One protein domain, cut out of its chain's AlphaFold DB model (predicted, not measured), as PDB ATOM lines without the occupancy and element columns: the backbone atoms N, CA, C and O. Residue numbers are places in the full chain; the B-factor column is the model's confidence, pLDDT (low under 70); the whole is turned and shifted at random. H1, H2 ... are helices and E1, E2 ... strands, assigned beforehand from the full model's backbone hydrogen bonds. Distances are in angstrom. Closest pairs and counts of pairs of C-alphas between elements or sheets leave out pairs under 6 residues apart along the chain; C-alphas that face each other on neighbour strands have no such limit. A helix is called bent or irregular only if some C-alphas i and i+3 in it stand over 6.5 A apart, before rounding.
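Overview. This is residues 27 to 91 of the 101 residues of an uncharacterized protein of Thelohanellus kitauei (UniProt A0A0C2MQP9). A small sheet of three strands, E1, E2 and E3, makes a head at one end, and a single long helix, H1, runs away from it like a handle. Residues 70 to 91, of which 70 to 89 belong to H1, stick out free, and this arm makes much of the length. The printed part has 65 residues with three named strands and one named helix, in the order E1, E2, E3, H1; the sheet's order is E1, E2, E3, antiparallel throughout, and the class is mixed, helices and strands. The whole is extended, with a radius of gyration of the C-alphas of 16.9 A, and spans 51 by 30 by 16 A.

Along the chain. After residues 27 to 30, strand E1 takes residues 31 to 35, beginning at C-alpha 31 at (-21.510, -41.824, 40.655) and measuring 13.3 A from first to last C-alpha. Strand E2 takes residues 42 to 46 and measures 13.4 A. Strand E3, residues 51 to 53, measures 6.8 A. Helix H1 takes residues 62 to 89 and measures 40.7 A, from C-alpha 62 at (-15.112, -40.239, 32.112) to C-alpha 89 at (5.815, -74.873, 36.908). It is not bent.

Arrangement. E1, E2 and E3 form a meander, each strand the antiparallel neighbour of the one before, with E1 and E3 as edge strands and E2 as the inner strand. E1 and E2 are a hairpin, with an angle of 151 degrees between their directions. The C-alphas of Trp 31 and Asn 46 face each other at 4.2 A, and N 32 and O 45 are within hydrogen-bond range at 2.8 A, as are N 43 and O 34 at 2.9 A. E2 and E3 are a hairpin too, at 155 degrees. The C-alphas of His 45 and Val 52 face each other at 4.5 A; N 46 and O 51 are within hydrogen-bond range at 2.8 A, and N 53 and O 44 at 2.9 A. H1 is apart from E1 and from E2. It is only just not on the sheet, with 4 pairs of C-alphas within 10 A. Within H1, every O i to N i+4 pair is within hydrogen-bond range.

Size, cuts and confidence. The two C-alphas farthest apart are those of Gly 40 and Ser 91, at 51.3 A. Without the residues that stand free, the body has 43 residues and spans 32 by 17 by 17 A. The printed part has no cut. The link from E2 to E3 is tight, those from E1 to E2 and from E3 to H1 are short, and no link is long. The mean pLDDT of the printed part is 85.6, and residues 87 to 91 are under 70.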
ATOM      1  N   LEU A  27     -23.677 -35.343  38.906       91.81
ATOM      2  CA  LEU A  27     -22.666 -36.374  38.684       91.81
ATOM      3  C   LEU A  27     -23.090 -37.316  37.542       91.81
ATOM      4  O   LEU A  27     -24.291 -37.524  37.336       91.81
ATOM      5  N   PRO A  28     -22.132 -37.920  36.810       94.06
ATOM      6  CA  PRO A  28     -22.450 -38.930  35.810       94.06
ATOM      7  C   PRO A  28     -23.182 -40.129  36.429       94.06
ATOM      8  O   PRO A  28     -23.060 -40.409  37.621       94.06
ATOM      9  N   MET A  29     -23.919 -40.873  35.602       93.25
ATOM     10  CA  MET A  29     -24.708 -42.020  36.061       93.25
ATOM     11  C   MET A  29     -23.865 -43.019  36.866       93.25
ATOM     12  O   MET A  29     -22.760 -43.393  36.468       93.25
ATOM     13  N   GLY A  30     -24.420 -43.460  37.995       93.56
ATOM     14  CA  GLY A  30     -23.779 -44.407  38.898       93.56
ATOM     15  C   GLY A  30     -22.768 -43.781  39.854       93.56
ATOM     16  O   GLY A  30     -22.314 -44.491  40.737       93.56
ATOM     17  N   TRP A  31     -22.422 -42.496  39.729       94.88
ATOM     18  CA  TRP A  31     -21.510 -41.824  40.655       94.88
ATOM     19  C   TRP A  31     -22.244 -41.093  41.776       94.88
ATOM     20  O   TRP A  31     -23.183 -40.337  41.542       94.88
ATOM     21  N   GLU A  32     -21.729 -41.248  42.988       94.94
ATOM     22  CA  GLU A  32     -22.207 -40.593  44.199       94.94
ATOM     23  C   GLU A  32     -21.043 -39.905  44.918       94.94
ATOM     24  O   GLU A  32     -19.905 -40.381  44.888       94.94
ATOM     25  N   ALA A  33     -21.322 -38.777  45.573       92.06
ATOM     26  CA  ALA A  33     -20.363 -38.108  46.445       92.06
ATOM     27  C   ALA A  33     -20.555 -38.594  47.886       92.06
ATOM     28  O   ALA A  33     -21.652 -38.505  48.437       92.06
ATOM     29  N   LEU A  34     -19.479 -39.070  48.504       92.38
ATOM     30  CA  LEU A  34     -19.452 -39.492  49.898       92.38
ATOM     31  C   LEU A  34     -18.563 -38.539  50.690       92.38
ATOM     32  O   LEU A  34     -17.401 -38.327  50.342       92.38
ATOM     33  N   THR A  35     -19.099 -38.004  51.783       90.44
ATOM     34  CA  THR A  35     -18.361 -37.123  52.691       90.44
ATOM     35  C   THR A  35     -18.001 -37.880  53.960       90.44
ATOM     36  O   THR A  35     -18.877 -38.337  54.696       90.44
ATOM     37  N   TYR A  36     -16.708 -37.985  54.255       85.50
ATOM     38  CA  TYR A  36     -16.243 -38.535  55.522       85.50
ATOM     39  C   TYR A  36     -16.544 -37.562  56.661       85.50
ATOM     40  O   TYR A  36     -15.957 -36.485  56.728       85.50
ATOM     41  N   GLN A  37     -17.406 -37.960  57.598       84.94
ATOM     42  CA  GLN A  37     -17.822 -37.102  58.717       84.94
ATOM     43  C   GLN A  37     -16.652 -36.643  59.603       84.94
ATOM     44  O   GLN A  37     -16.684 -35.545  60.142       84.94
ATOM     45  N   SER A  38     -15.608 -37.464  59.733       87.75
ATOM     46  CA  SER A  38     -14.450 -37.177  60.587       87.75
ATOM     47  C   SER A  38     -13.473 -36.158  60.005       87.75
ATOM     48  O   SER A  38     -12.756 -35.507  60.756       87.75
ATOM     49  N   THR A  39     -13.405 -36.034  58.677       87.00
ATOM     50  CA  THR A  39     -12.396 -35.199  57.997       87.00
ATOM     51  C   THR A  39     -13.002 -34.154  57.069       87.00
ATOM     52  O   THR A  39     -12.281 -33.301  56.564       87.00
ATOM     53  N   GLY A  40     -14.303 -34.239  56.783       83.44
ATOM     54  CA  GLY A  40     -14.960 -33.458  55.736       83.44
ATOM     55  C   GLY A  40     -14.508 -33.823  54.319       83.44
ATOM     56  O   GLY A  40     -14.963 -33.209  53.358       83.44
ATOM     57  N   ARG A  41     -13.621 -34.816  54.158       86.94
ATOM     58  CA  ARG A  41     -13.085 -35.197  52.854       86.94
ATOM     59  C   ARG A  41     -14.185 -35.807  51.999       86.94
ATOM     60  O   ARG A  41     -14.854 -36.749  52.422       86.94
ATOM     61  N   VAL A  42     -14.307 -35.299  50.779       90.06
ATOM     62  CA  VAL A  42     -15.220 -35.827  49.769       90.06
ATOM     63  C   VAL A  42     -14.476 -36.834  48.895       90.06
ATOM     64  O   VAL A  42     -13.370 -36.565  48.424       90.06
ATOM     65  N   ILE A  43     -15.082 -37.997  48.685       92.94
ATOM     66  CA  ILE A  43     -14.685 -38.975  47.670       92.94
ATOM     67  C   ILE A  43     -15.871 -39.257  46.757       92.94
ATOM     68  O   ILE A  43     -17.021 -39.059  47.139       92.94
ATOM     69  N   TYR A  44     -15.591 -39.743  45.557       93.81
ATOM     70  CA  TYR A  44     -16.619 -40.097  44.592       93.81
ATOM     71  C   TYR A  44     -16.593 -41.599  44.371       93.81
ATOM     72  O   TYR A  44     -15.542 -42.162  44.056       93.81
ATOM     73  N   HIS A  45     -17.737 -42.241  44.563       95.12
ATOM     74  CA  HIS A  45     -17.907 -43.682  44.455       95.12
ATOM     75  C   HIS A  45     -18.881 -43.996  43.325       95.12
ATOM     76  O   HIS A  45     -19.972 -43.438  43.276       95.12
ATOM     77  N   ASN A  46     -18.488 -44.880  42.414       95.31
ATOM     78  CA  ASN A  46     -19.385 -45.413  41.408       95.31
ATOM     79  C   ASN A  46     -20.053 -46.688  41.937       95.31
ATOM     80  O   ASN A  46     -19.393 -47.718  42.044       95.31
ATOM     81  N   VAL A  47     -21.354 -46.645  42.220       95.56
ATOM     82  CA  VAL A  47     -22.111 -47.777  42.781       95.56
ATOM     83  C   VAL A  47     -22.318 -48.932  41.801       95.56
ATOM     84  O   VAL A  47     -22.619 -50.044  42.221       95.56
ATOM     85  N   LEU A  48     -22.162 -48.693  40.496       94.00
ATOM     86  CA  LEU A  48     -22.324 -49.721  39.464       94.00
ATOM     87  C   LEU A  48     -21.033 -50.519  39.254       94.00
ATOM     88  O   LEU A  48     -21.081 -51.708  38.948       94.00
ATOM     89  N   THR A  49     -19.877 -49.871  39.403       89.44
ATOM     90  CA  THR A  49     -18.557 -50.464  39.123       89.44
ATOM     91  C   THR A  49     -17.684 -50.634  40.369       89.44
ATOM     92  O   THR A  49     -16.590 -51.193  40.271       89.44
ATOM     93  N   ASN A  50     -18.146 -50.164  41.532       92.00
ATOM     94  CA  ASN A  50     -17.391 -50.042  42.786       92.00
ATOM     95  C   ASN A  50     -16.077 -49.248  42.645       92.00
ATOM     96  O   ASN A  50     -15.115 -49.466  43.387       92.00
ATOM     97  N   GLN A  51     -15.994 -48.337  41.673       91.19
ATOM     98  CA  GLN A  51     -14.830 -47.466  41.506       91.19
ATOM     99  C   GLN A  51     -14.848 -46.338  42.535       91.19
ATOM    100  O   GLN A  51     -15.897 -45.780  42.826       91.19
ATOM    101  N   VAL A  52     -13.677 -45.954  43.044       93.19
ATOM    102  CA  VAL A  52     -13.528 -44.811  43.953       93.19
ATOM    103  C   VAL A  52     -12.464 -43.871  43.414       93.19
ATOM    104  O   VAL A  52     -11.366 -44.307  43.062       93.19
ATOM    105  N   VAL A  53     -12.771 -42.576  43.373       92.44
ATOM    106  CA  VAL A  53     -11.834 -41.527  42.960       92.44
ATOM    107  C   VAL A  53     -11.882 -40.342  43.919       92.44
ATOM    108  O   VAL A  53     -12.884 -40.077  44.581       92.44
ATOM    109  N   ASN A  54     -10.770 -39.613  43.993       90.81
ATOM    110  CA  ASN A  54     -10.627 -38.439  44.862       90.81
ATOM    111  C   ASN A  54     -10.974 -37.116  44.161       90.81
ATOM    112  O   ASN A  54     -10.849 -36.059  44.765       90.81
ATOM    113  N   PHE A  55     -11.355 -37.162  42.885       89.06
ATOM    114  CA  PHE A  55     -11.693 -35.993  42.079       89.06
ATOM    115  C   PHE A  55     -13.085 -36.158  41.486       89.06
ATOM    116  O   PHE A  55     -13.506 -37.280  41.223       89.06
ATOM    117  N   ARG A  56     -13.793 -35.048  41.262       90.31
ATOM    118  CA  ARG A  56     -15.159 -35.083  40.737       90.31
ATOM    119  C   ARG A  56     -15.178 -35.712  39.333       90.31
ATOM    120  O   ARG A  56     -14.512 -35.192  38.432       90.31
ATOM    121  N   PRO A  57     -15.925 -36.805  39.115       92.62
ATOM    122  CA  PRO A  57     -16.175 -37.328  37.782       92.62
ATOM    123  C   PRO A  57     -17.014 -36.323  36.996       92.62
ATOM    124  O   PRO A  57     -18.037 -35.839  37.482       92.62
ATOM    125  N   THR A  58     -16.585 -36.018  35.782       91.38
ATOM    126  CA  THR A  58     -17.291 -35.145  34.843       91.38
ATOM    127  C   THR A  58     -17.423 -35.870  33.511       91.38
ATOM    128  O   THR A  58     -16.578 -36.712  33.198       91.38
ATOM    129  N   PRO A  59     -18.432 -35.553  32.681       88.94
ATOM    130  CA  PRO A  59     -18.554 -36.147  31.348       88.94
ATOM    131  C   PRO A  59     -17.251 -36.086  30.533       88.94
ATOM    132  O   PRO A  59     -16.918 -37.033  29.827       88.94
ATOM    133  N   GLU A  60     -16.474 -35.015  30.701       88.50
ATOM    134  CA  GLU A  60     -15.196 -34.798  30.020       88.50
ATOM    135  C   GLU A  60     -14.087 -35.773  30.457       88.50
ATOM    136  O   GLU A  60     -13.286 -36.212  29.629       88.50
ATOM    137  N   ASN A  61     -14.024 -36.147  31.742       90.81
ATOM    138  CA  ASN A  61     -12.964 -37.016  32.270       90.81
ATOM    139  C   ASN A  61     -13.345 -38.509  32.329       90.81
ATOM    140  O   ASN A  61     -12.470 -39.354  32.535       90.81
ATOM    141  N   MET A  62     -14.611 -38.857  32.074       90.12
ATOM    142  CA  MET A  62     -15.112 -40.239  32.112       90.12
ATOM    143  C   MET A  62     -14.358 -41.188  31.174       90.12
ATOM    144  O   MET A  62     -14.047 -42.316  31.555       90.12
ATOM    145  N   ALA A  63     -14.004 -40.737  29.967       89.50
ATOM    146  CA  ALA A  63     -13.246 -41.562  29.022       89.50
ATOM    147  C   ALA A  63     -11.847 -41.922  29.561       89.50
ATOM    148  O   ALA A  63     -11.369 -43.051  29.406       89.50
ATOM    149  N   GLN A  64     -11.202 -40.975  30.244       88.38
ATOM    150  CA  GLN A  64      -9.886 -41.177  30.850       88.38
ATOM    151  C   GLN A  64      -9.978 -42.110  32.064       88.38
ATOM    152  O   GLN A  64      -9.158 -43.018  32.206       88.38
ATOM    153  N   LEU A  65     -11.010 -41.939  32.896       89.44
ATOM    154  CA  LEU A  65     -11.313 -42.822  34.026       89.44
ATOM    155  C   LEU A  65     -11.507 -44.274  33.581       89.44
ATOM    156  O   LEU A  65     -10.909 -45.186  34.158       89.44
ATOM    157  N   GLN A  66     -12.293 -44.480  32.526       88.00
ATOM    158  CA  GLN A  66     -12.540 -45.805  31.970       88.00
ATOM    159  C   GLN A  66     -11.244 -46.440  31.447       88.00
ATOM    160  O   GLN A  66     -10.892 -47.552  31.837       88.00
ATOM    161  N   THR A  67     -10.467 -45.689  30.663       89.38
ATOM    162  CA  THR A  67      -9.175 -46.152  30.127       89.38
ATOM    163  C   THR A  67      -8.200 -46.555  31.238       89.38
ATOM    164  O   THR A  67      -7.522 -47.587  31.148       89.38
ATOM    165  N   ALA A  68      -8.126 -45.761  32.309       84.62
ATOM    166  CA  ALA A  68      -7.289 -46.067  33.462       84.62
ATOM    167  C   ALA A  68      -7.732 -47.376  34.130       84.62
ATOM    168  O   ALA A  68      -6.897 -48.240  34.413       84.62
ATOM    169  N   ASN A  69      -9.037 -47.559  34.336       84.25
ATOM    170  CA  ASN A  69      -9.594 -48.767  34.936       84.25
ATOM    171  C   ASN A  69      -9.270 -50.033  34.133       84.25
ATOM    172  O   ASN A  69      -8.802 -51.026  34.700       84.25
ATOM    173  N   ASP A  70      -9.451 -49.976  32.817       87.50
ATOM    174  CA  ASP A  70      -9.199 -51.107  31.921       87.50
ATOM    175  C   ASP A  70      -7.710 -51.470  31.898       87.50
ATOM    176  O   ASP A  70      -7.328 -52.644  31.962       87.50
ATOM    177  N   SER A  71      -6.843 -50.457  31.937       85.94
ATOM    178  CA  SER A  71      -5.392 -50.634  32.019       85.94
ATOM    179  C   SER A  71      -4.963 -51.321  33.320       85.94
ATOM    180  O   SER A  71      -4.118 -52.228  33.307       85.94
ATOM    181  N   TRP A  72      -5.559 -50.939  34.454       75.38
ATOM    182  CA  TRP A  72      -5.311 -51.592  35.743       75.38
ATOM    183  C   TRP A  72      -5.828 -53.027  35.768       75.38
ATOM    184  O   TRP A  72      -5.132 -53.916  36.269       75.38
ATOM    185  N   ALA A  73      -7.012 -53.285  35.218       82.25
ATOM    186  CA  ALA A  73      -7.558 -54.634  35.098       82.25
ATOM    187  C   ALA A  73      -6.635 -55.536  34.260       82.25
ATOM    188  O   ALA A  73      -6.230 -56.603  34.725       82.25
ATOM    189  N   ALA A  74      -6.192 -55.067  33.091       84.12
ATOM    190  CA  ALA A  74      -5.274 -55.806  32.226       84.12
ATOM    191  C   ALA A  74      -3.919 -56.083  32.900       84.12
ATOM    192  O   ALA A  74      -3.366 -57.183  32.793       84.12
ATOM    193  N   ARG A  75      -3.362 -55.103  33.625       79.88
ATOM    194  CA  ARG A  75      -2.118 -55.287  34.390       79.88
ATOM    195  C   ARG A  75      -2.286 -56.349  35.480       79.88
ATOM    196  O   ARG A  75      -1.424 -57.221  35.594       79.88
ATOM    197  N   ARG A  76      -3.380 -56.300  36.247       80.69
ATOM    198  CA  ARG A  76      -3.675 -57.279  37.308       80.69
ATOM    199  C   ARG A  76      -3.813 -58.693  36.749       80.69
ATOM    200  O   ARG A  76      -3.191 -59.600  37.296       80.69
ATOM    201  N   SER A  77      -4.528 -58.867  35.636       86.50
ATOM    202  CA  SER A  77      -4.679 -60.169  34.971       86.50
ATOM    203  C   SER A  77      -3.332 -60.750  34.544       86.50
ATOM    204  O   SER A  77      -2.990 -61.853  34.957       86.50
ATOM    205  N   ARG A  78      -2.494 -59.968  33.847       83.56
ATOM    206  CA  ARG A  78      -1.148 -60.422  33.446       83.56
ATOM    207  C   ARG A  78      -0.276 -60.829  34.633       83.56
ATOM    208  O   ARG A  78       0.503 -61.775  34.530       83.56
ATOM    209  N   ASN A  79      -0.377 -60.111  35.751       87.00
ATOM    210  CA  ASN A  79       0.378 -60.453  36.953       87.00
ATOM    211  C   ASN A  79      -0.107 -61.779  37.559       87.00
ATOM    212  O   ASN A  79       0.713 -62.649  37.850       87.00
ATOM    213  N   ARG A  80      -1.429 -61.967  37.659       81.56
ATOM    214  CA  ARG A  80      -2.049 -63.216  38.121       81.56
ATOM    215  C   ARG A  80      -1.631 -64.413  37.262       81.56
ATOM    216  O   ARG A  80      -1.185 -65.416  37.806       81.56
ATOM    217  N   ASP A  81      -1.695 -64.291  35.939       87.31
ATOM    218  CA  ASP A  81      -1.340 -65.384  35.023       87.31
ATOM    219  C   ASP A  81       0.152 -65.733  35.096       87.31
ATOM    220  O   ASP A  81       0.544 -66.890  34.933       87.31
ATOM    221  N   ARG A  82       1.013 -64.739  35.358       77.81
ATOM    222  CA  ARG A  82       2.442 -64.974  35.602       77.81
ATOM    223  C   ARG A  82       2.661 -65.776  36.886       77.81
ATOM    224  O   ARG A  82       3.401 -66.752  36.849       77.81
ATOM    225  N   ILE A  83       2.017 -65.387  37.988       79.56
ATOM    226  CA  ILE A  83       2.138 -66.086  39.278       79.56
ATOM    227  C   ILE A  83       1.620 -67.524  39.167       79.56
ATOM    228  O   ILE A  83       2.325 -68.447  39.567       79.56
ATOM    229  N   ASN A  84       0.453 -67.733  38.552       79.12
ATOM    230  CA  ASN A  84      -0.109 -69.073  38.372       79.12
ATOM    231  C   ASN A  84       0.800 -69.977  37.527       79.12
ATOM    232  O   ASN A  84       0.960 -71.150  37.852       79.12
ATOM    233  N   ARG A  85       1.441 -69.441  36.475       75.19
ATOM    234  CA  ARG A  85       2.411 -70.207  35.674       75.19
ATOM    235  C   ARG A  85       3.636 -70.630  36.478       75.19
ATOM    236  O   ARG A  85       4.060 -71.767  36.339       75.19
ATOM    237  N   LEU A  86       4.181 -69.754  37.321       74.12
ATOM    238  CA  LEU A  86       5.316 -70.100  38.184       74.12
ATOM    239  C   LEU A  86       4.926 -71.139  39.243       74.12
ATOM    240  O   LEU A  86       5.663 -72.094  39.457       74.12
ATOM    241  N   TYR A  87       3.747 -70.996  39.852       59.09
ATOM    242  CA  TYR A  87       3.235 -71.959  40.829       59.09
ATOM    243  C   TYR A  87       3.018 -73.346  40.208       59.09
ATOM    244  O   TYR A  87       3.452 -74.351  40.763       59.09
ATOM    245  N   ASN A  88       2.423 -73.401  39.013       61.62
ATOM    246  CA  ASN A  88       2.201 -74.653  38.293       61.62
ATOM    247  C   ASN A  88       3.497 -75.249  37.708       61.62
ATOM    248  O   ASN A  88       3.583 -76.456  37.528       61.62
ATOM    249  N   SER A  89       4.511 -74.423  37.420       56.44
ATOM    250  CA  SER A  89       5.815 -74.873  36.908       56.44
ATOM    251  C   SER A  89       6.750 -75.409  37.998       56.44
ATOM    252  O   SER A  89       7.658 -76.162  37.667       56.44
ATOM    253  N   ASN A  90       6.538 -75.045  39.268       51.66
ATOM    254  CA  ASN A  90       7.332 -75.528  40.407       51.66
ATOM    255  C   ASN A  90       6.710 -76.752  41.107       51.66
ATOM    256  O   ASN A  90       7.227 -77.206  42.120       51.66
ATOM    257  N   SER A  91       5.605 -77.306  40.589       53.06
ATOM    258  CA  SER A  91       4.934 -78.490  41.157       53.06
ATOM    259  C   SER A  91       5.426 -79.812  40.548       53.06
ATOM    260  O   SER A  91       4.665 -80.756  40.364       53.06
TER     261      SER A  91